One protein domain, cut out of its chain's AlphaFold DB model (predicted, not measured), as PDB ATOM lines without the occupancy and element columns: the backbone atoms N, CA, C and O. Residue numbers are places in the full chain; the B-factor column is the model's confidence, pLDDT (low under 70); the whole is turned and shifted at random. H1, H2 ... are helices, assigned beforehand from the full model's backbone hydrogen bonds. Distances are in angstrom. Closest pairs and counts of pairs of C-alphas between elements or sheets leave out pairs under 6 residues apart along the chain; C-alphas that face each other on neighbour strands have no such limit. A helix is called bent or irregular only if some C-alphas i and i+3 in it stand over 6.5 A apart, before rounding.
ATOM      1  N   TRP A 247      -1.526 -31.416 -17.716       90.19
ATOM      2  CA  TRP A 247      -1.515 -31.250 -19.170       90.19
ATOM      3  C   TRP A 247      -2.928 -31.163 -19.738       90.19
ATOM      4  O   TRP A 247      -3.214 -30.271 -20.526       90.19
ATOM      5  N   VAL A 248      -3.833 -32.024 -19.274       89.69
ATOM      6  CA  VAL A 248      -5.243 -32.038 -19.696       89.69
ATOM      7  C   VAL A 248      -5.975 -30.736 -19.345       89.69
ATOM      8  O   VAL A 248      -6.830 -30.284 -20.108       89.69
ATOM      9  N   ILE A 249      -5.654 -30.151 -18.191       86.12
ATOM     10  CA  ILE A 249      -6.265 -28.918 -17.668       86.12
ATOM     11  C   ILE A 249      -5.659 -27.672 -18.329       86.12
ATOM     12  O   ILE A 249      -6.360 -26.693 -18.592       86.12
ATOM     13  N   ASN A 250      -4.353 -27.690 -18.605       82.56
ATOM     14  CA  ASN A 250      -3.657 -26.528 -19.151       82.56
ATOM     15  C   ASN A 250      -3.635 -26.470 -20.679       82.56
ATOM     16  O   ASN A 250      -3.422 -25.373 -21.198       82.56
ATOM     17  N   SER A 251      -3.878 -27.583 -21.379       81.94
ATOM     18  CA  SER A 251      -3.858 -27.624 -22.844       81.94
ATOM     19  C   SER A 251      -4.915 -26.711 -23.468       81.94
ATOM     20  O   SER A 251      -6.038 -26.588 -22.975       81.94
ATOM     21  N   GLU A 252      -4.533 -26.063 -24.564       75.44
ATOM     22  CA  GLU A 252      -5.446 -25.325 -25.442       75.44
ATOM     23  C   GLU A 252      -6.069 -26.237 -26.510       75.44
ATOM     24  O   GLU A 252      -7.108 -25.898 -27.080       75.44
ATOM     25  N   ASP A 253      -5.439 -27.389 -26.761       80.31
ATOM     26  CA  ASP A 253      -5.883 -28.426 -27.684       80.31
ATOM     27  C   ASP A 253      -6.868 -29.400 -27.005       80.31
ATOM     28  O   ASP A 253      -6.946 -29.526 -25.776       80.31
ATOM     29  N   ASP A 254      -7.615 -30.142 -27.825       78.88
ATOM     30  CA  ASP A 254      -8.503 -31.188 -27.327       78.88
ATOM     31  C   ASP A 254      -7.729 -32.434 -26.859       78.88
ATOM     32  O   ASP A 254      -7.483 -33.372 -27.615       78.88
ATOM     33  N   GLU A 255      -7.400 -32.463 -25.568       88.12
ATOM     34  CA  GLU A 255      -6.770 -33.615 -24.906       88.12
ATOM     35  C   GLU A 255      -7.775 -34.629 -24.330       88.12
ATOM     36  O   GLU A 255      -7.502 -35.304 -23.333       88.12
ATOM     37  N   SER A 256      -8.958 -34.766 -24.943       89.62
ATOM     38  CA  SER A 256     -10.017 -35.664 -24.452       89.62
ATOM     39  C   SER A 256      -9.587 -37.130 -24.365       89.62
ATOM     40  O   SER A 256     -10.028 -37.840 -23.461       89.62
ATOM     41  N   ARG A 257      -8.694 -37.594 -25.251       94.56
ATOM     42  CA  ARG A 257      -8.185 -38.974 -25.194       94.56
ATOM     43  C   ARG A 257      -7.306 -39.205 -23.965       94.56
ATOM     44  O   ARG A 257      -7.503 -40.201 -23.273       94.56
ATOM     45  N   LEU A 258      -6.380 -38.289 -23.671       95.06
ATOM     46  CA  LEU A 258      -5.561 -38.377 -22.461       95.06
ATOM     47  C   LEU A 258      -6.447 -38.278 -21.214       95.06
ATOM     48  O   LEU A 258      -6.311 -39.100 -20.315       95.06
ATOM     49  N   HIS A 259      -7.402 -37.340 -21.185       94.88
ATOM     50  CA  HIS A 259      -8.381 -37.227 -20.095       94.88
ATOM     51  C   HIS A 259      -9.104 -38.553 -19.832       94.88
ATOM     52  O   HIS A 259      -9.090 -39.060 -18.711       94.88
ATOM     53  N   TYR A 260      -9.670 -39.159 -20.878       95.56
ATOM     54  CA  TYR A 260     -10.352 -40.448 -20.779       95.56
ATOM     55  C   TYR A 260      -9.415 -41.564 -20.301       95.56
ATOM     56  O   TYR A 260      -9.790 -42.350 -19.430       95.56
ATOM     57  N   GLY A 272      -7.887 -48.863  -3.934       72.06
ATOM     58  CA  GLY A 272      -7.004 -49.188  -2.811       72.06
ATOM     59  C   GLY A 272      -5.622 -48.519  -2.854       72.06
ATOM     60  O   GLY A 272      -4.794 -48.792  -1.985       72.06
ATOM     61  N   ALA A 273      -5.352 -47.644  -3.828       78.88
ATOM     62  CA  ALA A 273      -4.130 -46.851  -3.853       78.88
ATOM     63  C   ALA A 273      -4.191 -45.763  -2.769       78.88
ATOM     64  O   ALA A 273      -5.073 -44.906  -2.774       78.88
ATOM     65  N   GLN A 274      -3.223 -45.765  -1.850       74.81
ATOM     66  CA  GLN A 274      -3.076 -44.703  -0.852       74.81
ATOM     67  C   GLN A 274      -2.427 -43.478  -1.503       74.81
ATOM     68  O   GLN A 274      -1.204 -43.384  -1.603       74.81
ATOM     69  N   LEU A 275      -3.253 -42.551  -1.990       78.81
ATOM     70  CA  LEU A 275      -2.798 -41.338  -2.661       78.81
ATOM     71  C   LEU A 275      -2.934 -40.123  -1.745       78.81
ATOM     72  O   LEU A 275      -3.975 -39.899  -1.137       78.81
ATOM     73  N   GLN A 276      -1.914 -39.264  -1.720       82.69
ATOM     74  CA  GLN A 276      -2.070 -37.907  -1.197       82.69
ATOM     75  C   GLN A 276      -2.771 -37.048  -2.253       82.69
ATOM     76  O   GLN A 276      -2.123 -36.395  -3.067       82.69
ATOM     77  N   VAL A 277      -4.103 -37.101  -2.276       83.69
ATOM     78  CA  VAL A 277      -4.924 -36.463  -3.319       83.69
ATOM     79  C   VAL A 277      -5.104 -34.962  -3.094       83.69
ATOM     80  O   VAL A 277      -5.059 -34.187  -4.050       83.69
ATOM     81  N   ILE A 278      -5.292 -34.537  -1.841       84.69
ATOM     82  CA  ILE A 278      -5.673 -33.154  -1.525       84.69
ATOM     83  C   ILE A 278      -4.631 -32.126  -1.996       84.69
ATOM     84  O   ILE A 278      -5.019 -31.214  -2.731       84.69
ATOM     85  N   PRO A 279      -3.325 -32.234  -1.668       87.38
ATOM     86  CA  PRO A 279      -2.370 -31.194  -2.060       87.38
ATOM     87  C   PRO A 279      -2.244 -31.006  -3.590       87.38
ATOM     88  O   PRO A 279      -2.277 -29.860  -4.054       87.38
ATOM     89  N   PRO A 280      -2.159 -32.078  -4.409       87.19
ATOM     90  CA  PRO A 280      -2.171 -31.950  -5.866       87.19
ATOM     91  C   PRO A 280      -3.458 -31.338  -6.429       87.19
ATOM     92  O   PRO A 280      -3.377 -30.466  -7.293       87.19
ATOM     93  N   VAL A 281      -4.636 -31.741  -5.935       86.62
ATOM     94  CA  VAL A 281      -5.921 -31.178  -6.390       86.62
ATOM     95  C   VAL A 281      -6.013 -29.689  -6.063       86.62
ATOM     96  O   VAL A 281      -6.388 -28.893  -6.922       86.62
ATOM     97  N   MET A 282      -5.589 -29.283  -4.866       84.50
ATOM     98  CA  MET A 282      -5.547 -27.870  -4.482       84.50
ATOM     99  C   MET A 282      -4.599 -27.050  -5.361       84.50
ATOM    100  O   MET A 282      -4.914 -25.916  -5.720       84.50
ATOM    101  N   THR A 283      -3.471 -27.635  -5.770       87.38
ATOM    102  CA  THR A 283      -2.546 -26.996  -6.718       87.38
ATOM    103  C   THR A 283      -3.220 -26.770  -8.075       87.38
ATOM    104  O   THR A 283      -3.162 -25.665  -8.604       87.38
ATOM    105  N   LEU A 284      -3.935 -27.770  -8.605       87.44
ATOM    106  CA  LEU A 284      -4.677 -27.650  -9.870       87.44
ATOM    107  C   LEU A 284      -5.766 -26.572  -9.812       87.44
ATOM    108  O   LEU A 284      -5.935 -25.797 -10.754       87.44
ATOM    109  N   ILE A 285      -6.489 -26.501  -8.694       85.81
ATOM    110  CA  ILE A 285      -7.491 -25.459  -8.451       85.81
ATOM    111  C   ILE A 285      -6.834 -24.079  -8.470       85.81
ATOM    112  O   ILE A 285      -7.361 -23.154  -9.092       85.81
ATOM    113  N   GLN A 286      -5.681 -23.931  -7.816       85.19
ATOM    114  CA  GLN A 286      -4.951 -22.669  -7.793       85.19
ATOM    115  C   GLN A 286      -4.434 -22.276  -9.185       85.19
ATOM    116  O   GLN A 286      -4.569 -21.113  -9.571       85.19
ATOM    117  N   ASP A 287      -3.919 -23.225  -9.967       85.56
ATOM    118  CA  ASP A 287      -3.468 -22.983 -11.344       85.56
ATOM    119  C   ASP A 287      -4.620 -22.474 -12.227       85.56
ATOM    120  O   ASP A 287      -4.474 -21.481 -12.950       85.56
ATOM    121  N   LEU A 288      -5.805 -23.085 -12.106       86.12
ATOM    122  CA  LEU A 288      -7.014 -22.649 -12.811       86.12
ATOM    123  C   LEU A 288      -7.481 -21.251 -12.393       86.12
ATOM    124  O   LEU A 288      -7.903 -20.469 -13.249       86.12
ATOM    125  N   ARG A 289      -7.361 -20.894 -11.108       83.69
ATOM    126  CA  ARG A 289      -7.657 -19.530 -10.630       83.69
ATOM    127  C   ARG A 289      -6.738 -18.511 -11.271       83.69
ATOM    128  O   ARG A 289      -7.218 -17.545 -11.856       83.69
ATOM    129  N   VAL A 290      -5.429 -18.756 -11.217       86.12
ATOM    130  CA  VAL A 290      -4.429 -17.858 -11.806       86.12
ATOM    131  C   VAL A 290      -4.659 -17.720 -13.314       86.12
ATOM    132  O   VAL A 290      -4.579 -16.613 -13.851       86.12
ATOM    133  N   LYS A 291      -4.996 -18.815 -14.012       85.19
ATOM    134  CA  LYS A 291      -5.341 -18.788 -15.444       85.19
ATOM    135  C   LYS A 291      -6.588 -17.933 -15.708       85.19
ATOM    136  O   LYS A 291      -6.559 -17.082 -16.598       85.19
ATOM    137  N   ARG A 292      -7.645 -18.079 -14.900       84.50
ATOM    138  CA  ARG A 292      -8.863 -17.255 -14.992       84.50
ATOM    139  C   ARG A 292      -8.593 -15.777 -14.733       84.50
ATOM    140  O   ARG A 292      -9.075 -14.939 -15.488       84.50
ATOM    141  N   GLU A 293      -7.837 -15.446 -13.695       85.12
ATOM    142  CA  GLU A 293      -7.510 -14.057 -13.361       85.12
ATOM    143  C   GLU A 293      -6.723 -13.373 -14.479       85.12
ATOM    144  O   GLU A 293      -7.036 -12.239 -14.831       85.12
ATOM    145  N   LYS A 294      -5.772 -14.079 -15.104       85.56
ATOM    146  CA  LYS A 294      -5.045 -13.575 -16.280       85.56
ATOM    147  C   LYS A 294      -5.980 -13.278 -17.453       85.56
ATOM    148  O   LYS A 294      -5.838 -12.241 -18.094       85.56
ATOM    149  N   ILE A 295      -6.947 -14.158 -17.711       84.19
ATOM    150  CA  ILE A 295      -7.937 -13.976 -18.780       84.19
ATOM    151  C   ILE A 295      -8.870 -12.796 -18.464       84.19
ATOM    152  O   ILE A 295      -9.113 -11.964 -19.332       84.19
ATOM    153  N   LEU A 296      -9.328 -12.653 -17.218       83.44
ATOM    154  CA  LEU A 296     -10.133 -11.501 -16.793       83.44
ATOM    155  C   LEU A 296      -9.352 -10.181 -16.882       83.44
ATOM    156  O   LEU A 296      -9.898  -9.176 -17.332       83.44
ATOM    157  N   ALA A 297      -8.076 -10.183 -16.489       85.06
ATOM    158  CA  ALA A 297      -7.198  -9.016 -16.566       85.06
ATOM    159  C   ALA A 297      -6.902  -8.587 -18.013       85.06
ATOM    160  O   ALA A 297      -6.698  -7.403 -18.269       85.06
ATOM    161  N   ALA A 298      -6.931  -9.523 -18.968       83.25
ATOM    162  CA  ALA A 298      -6.819  -9.225 -20.395       83.25
ATOM    163  C   ALA A 298      -8.062  -8.502 -20.966       83.25
ATOM    164  O   ALA A 298      -8.015  -7.983 -22.086       83.25
ATOM    165  N   GLY A 299      -9.162  -8.414 -20.206       76.06
ATOM    166  CA  GLY A 299     -10.348  -7.624 -20.550       76.06
ATOM    167  C   GLY A 299     -10.904  -7.952 -21.938       76.06
ATOM    168  O   GLY A 299     -11.031  -9.114 -22.312       76.06
ATOM    169  N   SER A 300     -11.193  -6.921 -22.736       63.22
ATOM    170  CA  SER A 300     -11.765  -7.035 -24.090       63.22
ATOM    171  C   SER A 300     -10.885  -7.774 -25.112       63.22
ATOM    172  O   SER A 300     -11.337  -8.012 -26.228       63.22
ATOM    173  N   SER A 301      -9.630  -8.096 -24.770       63.12
ATOM    174  CA  SER A 301      -8.717  -8.872 -25.623       63.12
ATOM    175  C   SER A 301      -8.759 -10.380 -25.350       63.12
ATOM    176  O   SER A 301      -8.226 -11.160 -26.140       63.12
ATOM    177  N   ALA A 302      -9.412 -10.809 -24.266       67.75
ATOM    178  CA  ALA A 302      -9.630 -12.220 -23.985       67.75
ATOM    179  C   ALA A 302     -10.627 -12.818 -24.983       67.75
ATOM    180  O   ALA A 302     -11.761 -12.352 -25.113       67.75
ATOM    181  N   SER A 303     -10.216 -13.877 -25.683       74.88
ATOM    182  CA  SER A 303     -11.110 -14.576 -26.602       74.88
ATOM    183  C   SER A 303     -12.206 -15.324 -25.832       74.88
ATOM    184  O   SER A 303     -11.951 -15.886 -24.765       74.88
ATOM    185  N   LEU A 304     -13.420 -15.387 -26.389       76.19
ATOM    186  CA  LEU A 304     -14.517 -16.207 -25.848       76.19
ATOM    187  C   LEU A 304     -14.083 -17.680 -25.678       76.19
ATOM    188  O   LEU A 304     -14.474 -18.356 -24.729       76.19
ATOM    189  N   THR A 305     -13.202 -18.139 -26.570       80.75
ATOM    190  CA  THR A 305     -12.561 -19.458 -26.548       80.75
ATOM    191  C   THR A 305     -11.757 -19.695 -25.267       80.75
ATOM    192  O   THR A 305     -11.804 -20.788 -24.714       80.75
ATOM    193  N   SER A 306     -11.070 -18.676 -24.745       81.00
ATOM    194  CA  SER A 306     -10.252 -18.787 -23.530       81.00
ATOM    195  C   SER A 306     -11.098 -19.004 -22.271       81.00
ATOM    196  O   SER A 306     -10.695 -19.756 -21.385       81.00
ATOM    197  N   PHE A 307     -12.283 -18.389 -22.192       81.00
ATOM    198  CA  PHE A 307     -13.233 -18.658 -21.106       81.00
ATOM    199  C   PHE A 307     -13.815 -20.067 -21.213       81.00
ATOM    200  O   PHE A 307     -13.818 -20.798 -20.226       81.00
ATOM    201  N   HIS A 308     -14.206 -20.485 -22.419       83.88
ATOM    202  CA  HIS A 308     -14.718 -21.833 -22.651       83.88
ATOM    203  C   HIS A 308     -13.699 -22.928 -22.282       83.88
ATOM    204  O   HIS A 308     -14.062 -23.951 -21.706       83.88
ATOM    205  N   GLN A 309     -12.409 -22.700 -22.545       83.19
ATOM    206  CA  GLN A 309     -11.337 -23.612 -22.135       83.19
ATOM    207  C   GLN A 309     -11.224 -23.760 -20.610       83.19
ATOM    208  O   GLN A 309     -10.910 -24.850 -20.135       83.19
ATOM    209  N   ILE A 310     -11.485 -22.701 -19.832       84.62
ATOM    210  CA  ILE A 310     -11.510 -22.795 -18.363       84.62
ATOM    211  C   ILE A 310     -12.674 -23.672 -17.906       84.62
ATOM    212  O   ILE A 310     -12.472 -24.525 -17.045       84.62
ATOM    213  N   ASP A 311     -13.861 -23.488 -18.487       83.69
ATOM    214  CA  ASP A 311     -15.041 -24.283 -18.132       83.69
ATOM    215  C   ASP A 311     -14.804 -25.773 -18.416       83.69
ATOM    216  O   ASP A 311     -15.017 -26.611 -17.541       83.69
ATOM    217  N   ILE A 312     -14.238 -26.103 -19.586       86.62
ATOM    218  CA  ILE A 312     -13.833 -27.478 -19.920       86.62
ATOM    219  C   ILE A 312     -12.829 -28.017 -18.893       86.62
ATOM    220  O   ILE A 312     -12.945 -29.158 -18.446       86.62
ATOM    221  N   ALA A 313     -11.822 -27.224 -18.526       88.50
ATOM    222  CA  ALA A 313     -10.789 -27.660 -17.596       88.50
ATOM    223  C   ALA A 313     -11.341 -27.906 -16.180       88.50
ATOM    224  O   ALA A 313     -10.919 -28.853 -15.515       88.50
ATOM    225  N   LEU A 314     -12.318 -27.106 -15.741       86.06
ATOM    226  CA  LEU A 314     -13.035 -27.308 -14.481       86.06
ATOM    227  C   LEU A 314     -13.897 -28.561 -14.515       86.06
ATOM    228  O   LEU A 314     -13.815 -29.371 -13.594       86.06
ATOM    229  N   ASP A 315     -14.671 -28.761 -15.580       87.00
ATOM    230  CA  ASP A 315     -15.486 -29.965 -15.732       87.00
ATOM    231  C   ASP A 315     -14.610 -31.223 -15.724       87.00
ATOM    232  O   ASP A 315     -14.916 -32.193 -15.030       87.00
ATOM    233  N   ARG A 316     -13.465 -31.190 -16.418       90.44
ATOM    234  CA  ARG A 316     -12.476 -32.275 -16.380       90.44
ATOM    235  C   ARG A 316     -11.934 -32.488 -14.967       90.44
ATOM    236  O   ARG A 316     -11.918 -33.626 -14.510       90.44
ATOM    237  N   LEU A 317     -11.547 -31.432 -14.249       89.69
ATOM    238  CA  LEU A 317     -11.072 -31.541 -12.866       89.69
ATOM    239  C   LEU A 317     -12.125 -32.176 -11.946       89.69
ATOM    240  O   LEU A 317     -11.806 -33.081 -11.173       89.69
ATOM    241  N   PHE A 318     -13.382 -31.748 -12.031       86.50
ATOM    242  CA  PHE A 318     -14.425 -32.304 -11.179       86.50
ATOM    243  C   PHE A 318     -14.773 -33.753 -11.534       86.50
ATOM    244  O   PHE A 318     -15.001 -34.550 -10.624       86.50
ATOM    245  N   GLN A 319     -14.739 -34.137 -12.816       89.88
ATOM    246  CA  GLN A 319     -14.866 -35.543 -13.223       89.88
ATOM    247  C   GLN A 319     -13.770 -36.414 -12.595       89.88
ATOM    248  O   GLN A 319     -14.040 -37.527 -12.145       89.88
ATOM    249  N   VAL A 320     -12.539 -35.901 -12.506       90.06
ATOM    250  CA  VAL A 320     -11.423 -36.593 -11.843       90.06
ATOM    251  C   VAL A 320     -11.675 -36.750 -10.355       90.06
ATOM    252  O   VAL A 320     -11.527 -37.851  -9.836       90.06
ATOM    253  N   ILE A 321     -12.090 -35.682  -9.671       88.19
ATOM    254  CA  ILE A 321     -12.422 -35.729  -8.240       88.19
ATOM    255  C   ILE A 321     -13.536 -36.750  -7.991       88.19
ATOM    256  O   ILE A 321     -13.412 -37.584  -7.097       88.19
ATOM    257  N   GLN A 322     -14.592 -36.743  -8.812       87.00
ATOM    258  CA  GLN A 322     -15.669 -37.724  -8.716       87.00
ATOM    259  C   GLN A 322     -15.137 -39.151  -8.892       87.00
ATOM    260  O   GLN A 322     -15.498 -40.035  -8.115       87.00
ATOM    261  N   MET A 323     -14.264 -39.381  -9.876       90.81
ATOM    262  CA  MET A 323     -13.696 -40.705 -10.124       90.81
ATOM    263  C   MET A 323     -12.760 -41.164  -8.997       90.81
ATOM    264  O   MET A 323     -12.776 -42.339  -8.634       90.81
ATOM    265  N   LEU A 324     -11.988 -40.250  -8.401       89.00
ATOM    266  CA  LEU A 324     -11.145 -40.532  -7.235       89.00
ATOM    267  C   LEU A 324     -11.991 -40.949  -6.026       89.00
ATOM    268  O   LEU A 324     -11.639 -41.912  -5.354       89.00
ATOM    269  N   ILE A 325     -13.126 -40.285  -5.789       87.44
ATOM    270  CA  ILE A 325     -14.079 -40.670  -4.737       87.44
ATOM    271  C   ILE A 325     -14.715 -42.029  -5.053       87.44
ATOM    272  O   ILE A 325     -14.786 -42.900  -4.192       87.44
ATOM    273  N   ALA A 326     -15.183 -42.224  -6.290       89.12
ATOM    274  CA  ALA A 326     -15.839 -43.461  -6.715       89.12
ATOM    275  C   ALA A 326     -14.902 -44.679  -6.674       89.12
ATOM    276  O   ALA A 326     -15.364 -45.803  -6.489       89.12
ATOM    277  N   SER A 327     -13.598 -44.450  -6.835       89.06
ATOM    278  CA  SER A 327     -12.559 -45.484  -6.785       89.06
ATOM    279  C   SER A 327     -11.911 -45.625  -5.404       89.06
ATOM    280  O   SER A 327     -10.937 -46.362  -5.284       89.06
ATOM    281  N   GLU A 328     -12.432 -44.939  -4.379       88.00
ATOM    282  CA  GLU A 328     -11.916 -44.969  -3.000       88.00
ATOM    283  C   GLU A 328     -10.454 -44.489  -2.874       88.00
ATOM    284  O   GLU A 328      -9.756 -44.818  -1.919       88.00
ATOM    285  N   CYS A 329      -9.985 -43.679  -3.829       84.94
ATOM    286  CA  CYS A 329      -8.674 -43.020  -3.780       84.94
ATOM    287  C   CYS A 329      -8.690 -41.742  -2.927       84.94
ATOM    288  O   CYS A 329      -7.631 -41.230  -2.571       84.94
ATOM    289  N   LEU A 330      -9.880 -41.181  -2.691       85.69
ATOM    290  CA  LEU A 330     -10.124 -39.959  -1.929       85.69
ATOM    291  C   LEU A 330     -11.315 -40.189  -0.996       85.69
ATOM    292  O   LEU A 330     -12.414 -40.491  -1.472       85.69
ATOM    293  N   ASP A 331     -11.112 -40.028   0.312       82.75
ATOM    294  CA  ASP A 331     -12.206 -40.097   1.281       82.75
ATOM    295  C   ASP A 331     -13.129 -38.882   1.098       82.75
ATOM    296  O   ASP A 331     -12.687 -37.736   0.988       82.75
ATOM    297  N   ARG A 332     -14.442 -39.131   1.095       77.62
ATOM    298  CA  ARG A 332     -15.475 -38.090   1.041       77.62
ATOM    299  C   ARG A 332     -15.362 -37.102   2.196       77.62
ATOM    300  O   ARG A 332     -15.733 -35.949   2.025       77.62
ATOM    301  N   ASN A 333     -14.848 -37.523   3.346       78.00
ATOM    302  CA  ASN A 333     -14.676 -36.640   4.499       78.00
ATOM    303  C   ASN A 333     -13.504 -35.662   4.321       78.00
ATOM    304  O   ASN A 333     -13.479 -34.603   4.943       78.00
ATOM    305  N   GLU A 334     -12.553 -35.979   3.441       78.31
ATOM    306  CA  GLU A 334     -11.365 -35.160   3.188       78.31
ATOM    307  C   GLU A 334     -11.593 -34.093   2.110       78.31
ATOM    308  O   GLU A 334     -10.715 -33.266   1.874       78.31
ATOM    309  N   ILE A 335     -12.762 -34.066   1.457       76.75
ATOM    310  CA  ILE A 335     -13.031 -33.156   0.329       76.75
ATOM    311  C   ILE A 335     -13.368 -31.725   0.754       76.75
ATOM    312  O   ILE A 335     -13.363 -30.829  -0.085       76.75
ATOM    313  N   HIS A 336     -13.641 -31.490   2.037       72.25
ATOM    314  CA  HIS A 336     -14.031 -30.180   2.567       72.25
ATOM    315  C   HIS A 336     -13.109 -29.020   2.125       72.25
ATOM    316  O   HIS A 336     -13.623 -28.030   1.601       72.25
ATOM    317  N   PRO A 337     -11.761 -29.143   2.170       73.56
ATOM    318  CA  PRO A 337     -10.857 -28.072   1.737       73.56
ATOM    319  C   PRO A 337     -10.983 -27.727   0.242       73.56
ATOM    320  O   PRO A 337     -10.707 -26.599  -0.173       73.56
ATOM    321  N   ILE A 338     -11.409 -28.688  -0.585       72.00
ATOM    322  CA  ILE A 338     -11.622 -28.497  -2.026       72.00
ATOM    323  C   ILE A 338     -12.823 -27.566  -2.248       72.00
ATOM    324  O   ILE A 338     -12.762 -26.669  -3.092       72.00
ATOM    325  N   PHE A 339     -13.901 -27.738  -1.478       68.81
ATOM    326  CA  PHE A 339     -15.137 -26.967  -1.645       68.81
ATOM    327  C   PHE A 339     -15.112 -25.616  -0.925       68.81
ATOM    328  O   PHE A 339     -15.496 -24.618  -1.528       68.81
ATOM    329  N   GLU A 340     -14.570 -25.533   0.292       66.31
ATOM    330  CA  GLU A 340     -14.417 -24.245   0.990       66.31
ATOM    331  C   GLU A 340     -13.530 -23.282   0.210       66.31
ATOM    332  O   GLU A 340     -13.868 -22.117  -0.000       66.31
ATOM    333  N   SER A 341     -12.405 -23.792  -0.298       60.81
ATOM    334  CA  SER A 341     -11.514 -22.957  -1.084       60.81
ATOM    335  C   SER A 341     -12.200 -22.452  -2.351       60.81
ATOM    336  O   SER A 341     -11.835 -21.380  -2.824       60.81
ATOM    337  N   THR A 342     -13.129 -23.214  -2.941       57.09
ATOM    338  CA  THR A 342     -13.799 -22.869  -4.203       57.09
ATOM    339  C   THR A 342     -15.014 -21.968  -4.015       57.09
ATOM    340  O   THR A 342     -15.264 -21.178  -4.914       57.09
ATOM    341  N   GLU A 343     -15.714 -22.012  -2.876       51.38
ATOM    342  CA  GLU A 343     -16.804 -21.072  -2.560       51.38
ATOM    343  C   GLU A 343     -16.305 -19.646  -2.304       51.38
ATOM    344  O   GLU A 343     -16.919 -18.680  -2.758       51.38
ATOM    345  N   GLU A 344     -15.164 -19.495  -1.627       48.94
ATOM    346  CA  GLU A 344     -14.528 -18.183  -1.450       48.94
ATOM    347  C   GLU A 344     -13.799 -17.711  -2.721       48.94
ATOM    348  O   GLU A 344     -13.517 -16.520  -2.897       48.94
ATOM    349  N   ALA A 345     -13.509 -18.628  -3.649       50.59
ATOM    350  CA  ALA A 345     -12.839 -18.315  -4.897       50.59
ATOM    351  C   ALA A 345     -13.838 -18.022  -6.009       50.59
ATOM    352  O   ALA A 345     -14.778 -18.757  -6.277       50.59
ATOM    353  N   ARG A 346     -13.560 -16.963  -6.763       57.88
ATOM    354  CA  ARG A 346     -14.239 -16.623  -8.013       57.88
ATOM    355  C   ARG A 346     -13.933 -17.677  -9.086       57.88
ATOM    356  O   ARG A 346     -13.293 -17.351 -10.082       57.88
ATOM    357  N   LEU A 347     -14.340 -18.932  -8.924       62.69
ATOM    358  CA  LEU A 347     -14.359 -19.951  -9.974       62.69
ATOM    359  C   LEU A 347     -15.783 -20.055 -10.556       62.69
ATOM    360  O   LEU A 347     -16.744 -19.684  -9.886       62.69
ATOM    361  N   PRO A 348     -15.937 -20.374 -11.851       60.88
ATOM    362  CA  PRO A 348     -17.247 -20.551 -12.467       60.88
ATOM    363  C   PRO A 348     -18.013 -21.654 -11.733       60.88
ATOM    364  O   PRO A 348     -17.488 -22.751 -11.548       60.88
ATOM    365  N   LEU A 349     -19.250 -21.364 -11.326       65.06
ATOM    366  CA  LEU A 349     -20.181 -22.374 -10.832       65.06
ATOM    367  C   LEU A 349     -20.644 -23.189 -12.039       65.06
ATOM    368  O   LEU A 349     -21.578 -22.797 -12.741       65.06
ATOM    369  N   THR A 350     -19.946 -24.282 -12.341       66.69
ATOM    370  CA  THR A 350     -20.409 -25.197 -13.386       66.69
ATOM    371  C   THR A 350     -21.601 -26.007 -12.860       66.69
ATOM    372  O   THR A 350     -21.699 -26.252 -11.654       66.69
ATOM    373  N   PRO A 351     -22.527 -26.473 -13.719       68.75
ATOM    374  CA  PRO A 351     -23.619 -27.345 -13.280       68.75
ATOM    375  C   PRO A 351     -23.123 -28.587 -12.525       68.75
ATOM    376  O   PRO A 351     -23.782 -29.077 -11.611       68.75
ATOM    377  N   PHE A 352     -21.933 -29.076 -12.882       62.84
ATOM    378  CA  PHE A 352     -21.299 -30.210 -12.228       62.84
ATOM    379  C   PHE A 352     -20.782 -29.872 -10.819       62.84
ATOM    380  O   PHE A 352     -20.883 -30.704  -9.917       62.84
ATOM    381  N   TYR A 353     -20.291 -28.649 -10.599       65.81
ATOM    382  CA  TYR A 353     -19.912 -28.166  -9.269       65.81
ATOM    383  C   TYR A 353     -21.088 -28.214  -8.285       65.81
ATOM    384  O   TYR A 353     -20.948 -28.757  -7.191       65.81
ATOM    385  N   GLU A 354     -22.263 -27.726  -8.690       70.12
ATOM    386  CA  GLU A 354     -23.467 -27.739  -7.844       70.12
ATOM    387  C   GLU A 354     -23.911 -29.166  -7.490       70.12
ATOM    388  O   GLU A 354     -24.299 -29.444  -6.352       70.12
ATOM    389  N   ILE A 355     -23.783 -30.106  -8.434       71.25
ATOM    390  CA  ILE A 355     -24.047 -31.530  -8.183       71.25
ATOM    391  C   ILE A 355     -23.071 -32.077  -7.134       71.25
ATOM    392  O   ILE A 355     -23.496 -32.722  -6.176       71.25
ATOM    393  N   MET A 356     -21.775 -31.800  -7.283       65.62
ATOM    394  CA  MET A 356     -20.739 -32.278  -6.362       65.62
ATOM    395  C   MET A 356     -20.880 -31.681  -4.960       65.62
ATOM    396  O   MET A 356     -20.792 -32.408  -3.969       65.62
ATOM    397  N   LYS A 357     -21.180 -30.386  -4.862       67.38
ATOM    398  CA  LYS A 357     -21.468 -29.707  -3.596       67.38
ATOM    399  C   LYS A 357     -22.708 -30.293  -2.912       67.38
ATOM    400  O   LYS A 357     -22.686 -30.552  -1.711       67.38
ATOM    401  N   GLY A 358     -23.759 -30.595  -3.678       67.12
ATOM    402  CA  GLY A 358     -24.953 -31.275  -3.173       67.12
ATOM    403  C   GLY A 358     -24.710 -32.715  -2.696       67.12
ATOM    404  O   GLY A 358     -25.443 -33.190  -1.831       67.12
ATOM    405  N   ILE A 359     -23.697 -33.406  -3.237       66.31
ATOM    406  CA  ILE A 359     -23.245 -34.725  -2.758       66.31
ATOM    407  C   ILE A 359     -22.426 -34.592  -1.468       66.31
ATOM    408  O   ILE A 359     -22.516 -35.474  -0.625       66.31
ATOM    409  N   HIS A 360     -21.645 -33.520  -1.303       61.59
ATOM    410  CA  HIS A 360     -20.875 -33.271  -0.080       61.59
ATOM    411  C   HIS A 360     -21.755 -32.863   1.113       61.59
ATOM    412  O   HIS A 360     -21.498 -33.283   2.235       61.59
ATOM    413  N   MET A 361     -22.788 -32.048   0.880       58.75
ATOM    414  CA  MET A 361     -23.676 -31.539   1.937       58.75
ATOM    415  C   MET A 361     -24.715 -32.558   2.448       58.75
ATOM    416  O   MET A 361     -25.534 -32.214   3.302       58.75
ATOM    417  N   LYS A 362     -24.718 -33.784   1.916       54.31
ATOM    418  CA  LYS A 362     -25.586 -34.896   2.327       54.31
ATOM    419  C   LYS A 362     -24.754 -36.001   2.947       54.31
ATOM    420  O   LYS A 362     -25.247 -36.582   3.937       54.31
TER     421      LYS A 362
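What this domain is: This is residues 247 to 260 and 272 to 362 of the 362 residues of an uncharacterized protein of Folsomia candida (UniProt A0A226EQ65). Two long helices, H3 and H4, form a helical hairpin that makes the long axis, and two shorter helices close a loose ring of four with them: H5 packs on H3, H6 on H4 and H5. The short H1 packs on H4 away from H5 and H6, with H2 beyond it. The printed part has 105 residues, 74 of them in the named helices H1 to H6 in chain order, with no named strand; its class is all helix, and it is compact, with a radius of gyration of the C-alphas of 14.2 A and spans of 45 by 31 by 23 A.

How they stand to each other: H1, residues 247 to 250, and H2, residues 256 to 260, only just touch, with 3 pairs of C-alphas within 8 A, the closest Val 248 and His 259 at 6.1 A. H4, residues 304 to 326, is the hub; its residues 313 to 317 alone touch H1, closest C-alphas Ile 249 and Ala 313 at 4.7 A. H3, residues 278 to 297, touches H4 in a hairpin through residues 288 to 295 and 306 to 314 alone, at a shallow tilt of 12 degrees, opposite ways; the closest C-alphas, Arg 292 and Ile 310, are 7.0 A apart. H5, residues 332 to 343, touches H3 at a shallow tilt of 16 degrees, the same way, through residues 334 to 338 and 278 to 282 alone, closest C-alphas Met 282 and Ile 338 at 6.6 A. H6, residues 351 to 360, touches residues 315 to 322 of H4 alone at a shallow tilt of 28 degrees, closest C-alphas Asp 315 and Phe 352 at 6.8 A. H6 touches H5 at a steep tilt of 45 degrees, closest C-alphas Phe 339 and Lys 357 at 7.2 A. O i to N i+4 pairs are within hydrogen-bond range throughout H2, H3, H4 and H6, and in 5 of 8 cases in H5; H1 is too short for one.

Where its parts are: H1 begins at C-alpha 247 (-1.515, -31.250, -19.170). H3 is 28.5 A long, H4 33.3 A, H5 17.4 A and H6 14.7 A, ending at C-alpha 360 (-20.875, -33.271, -0.080). H5 is irregular: C-alphas 334 and 337 are 7.3 A apart.

The domain as a whole: The C-alphas farthest apart, Gly 272 and Ser 300, are 47.5 A apart. Residues 261 to 271 are not printed, and C-alphas 260 and 272 are 20.3 A apart across the cut. Of the links printed whole, none is long. Model confidence is under 70 at residues 300 to 302, 339 to 353 and 356 to 362.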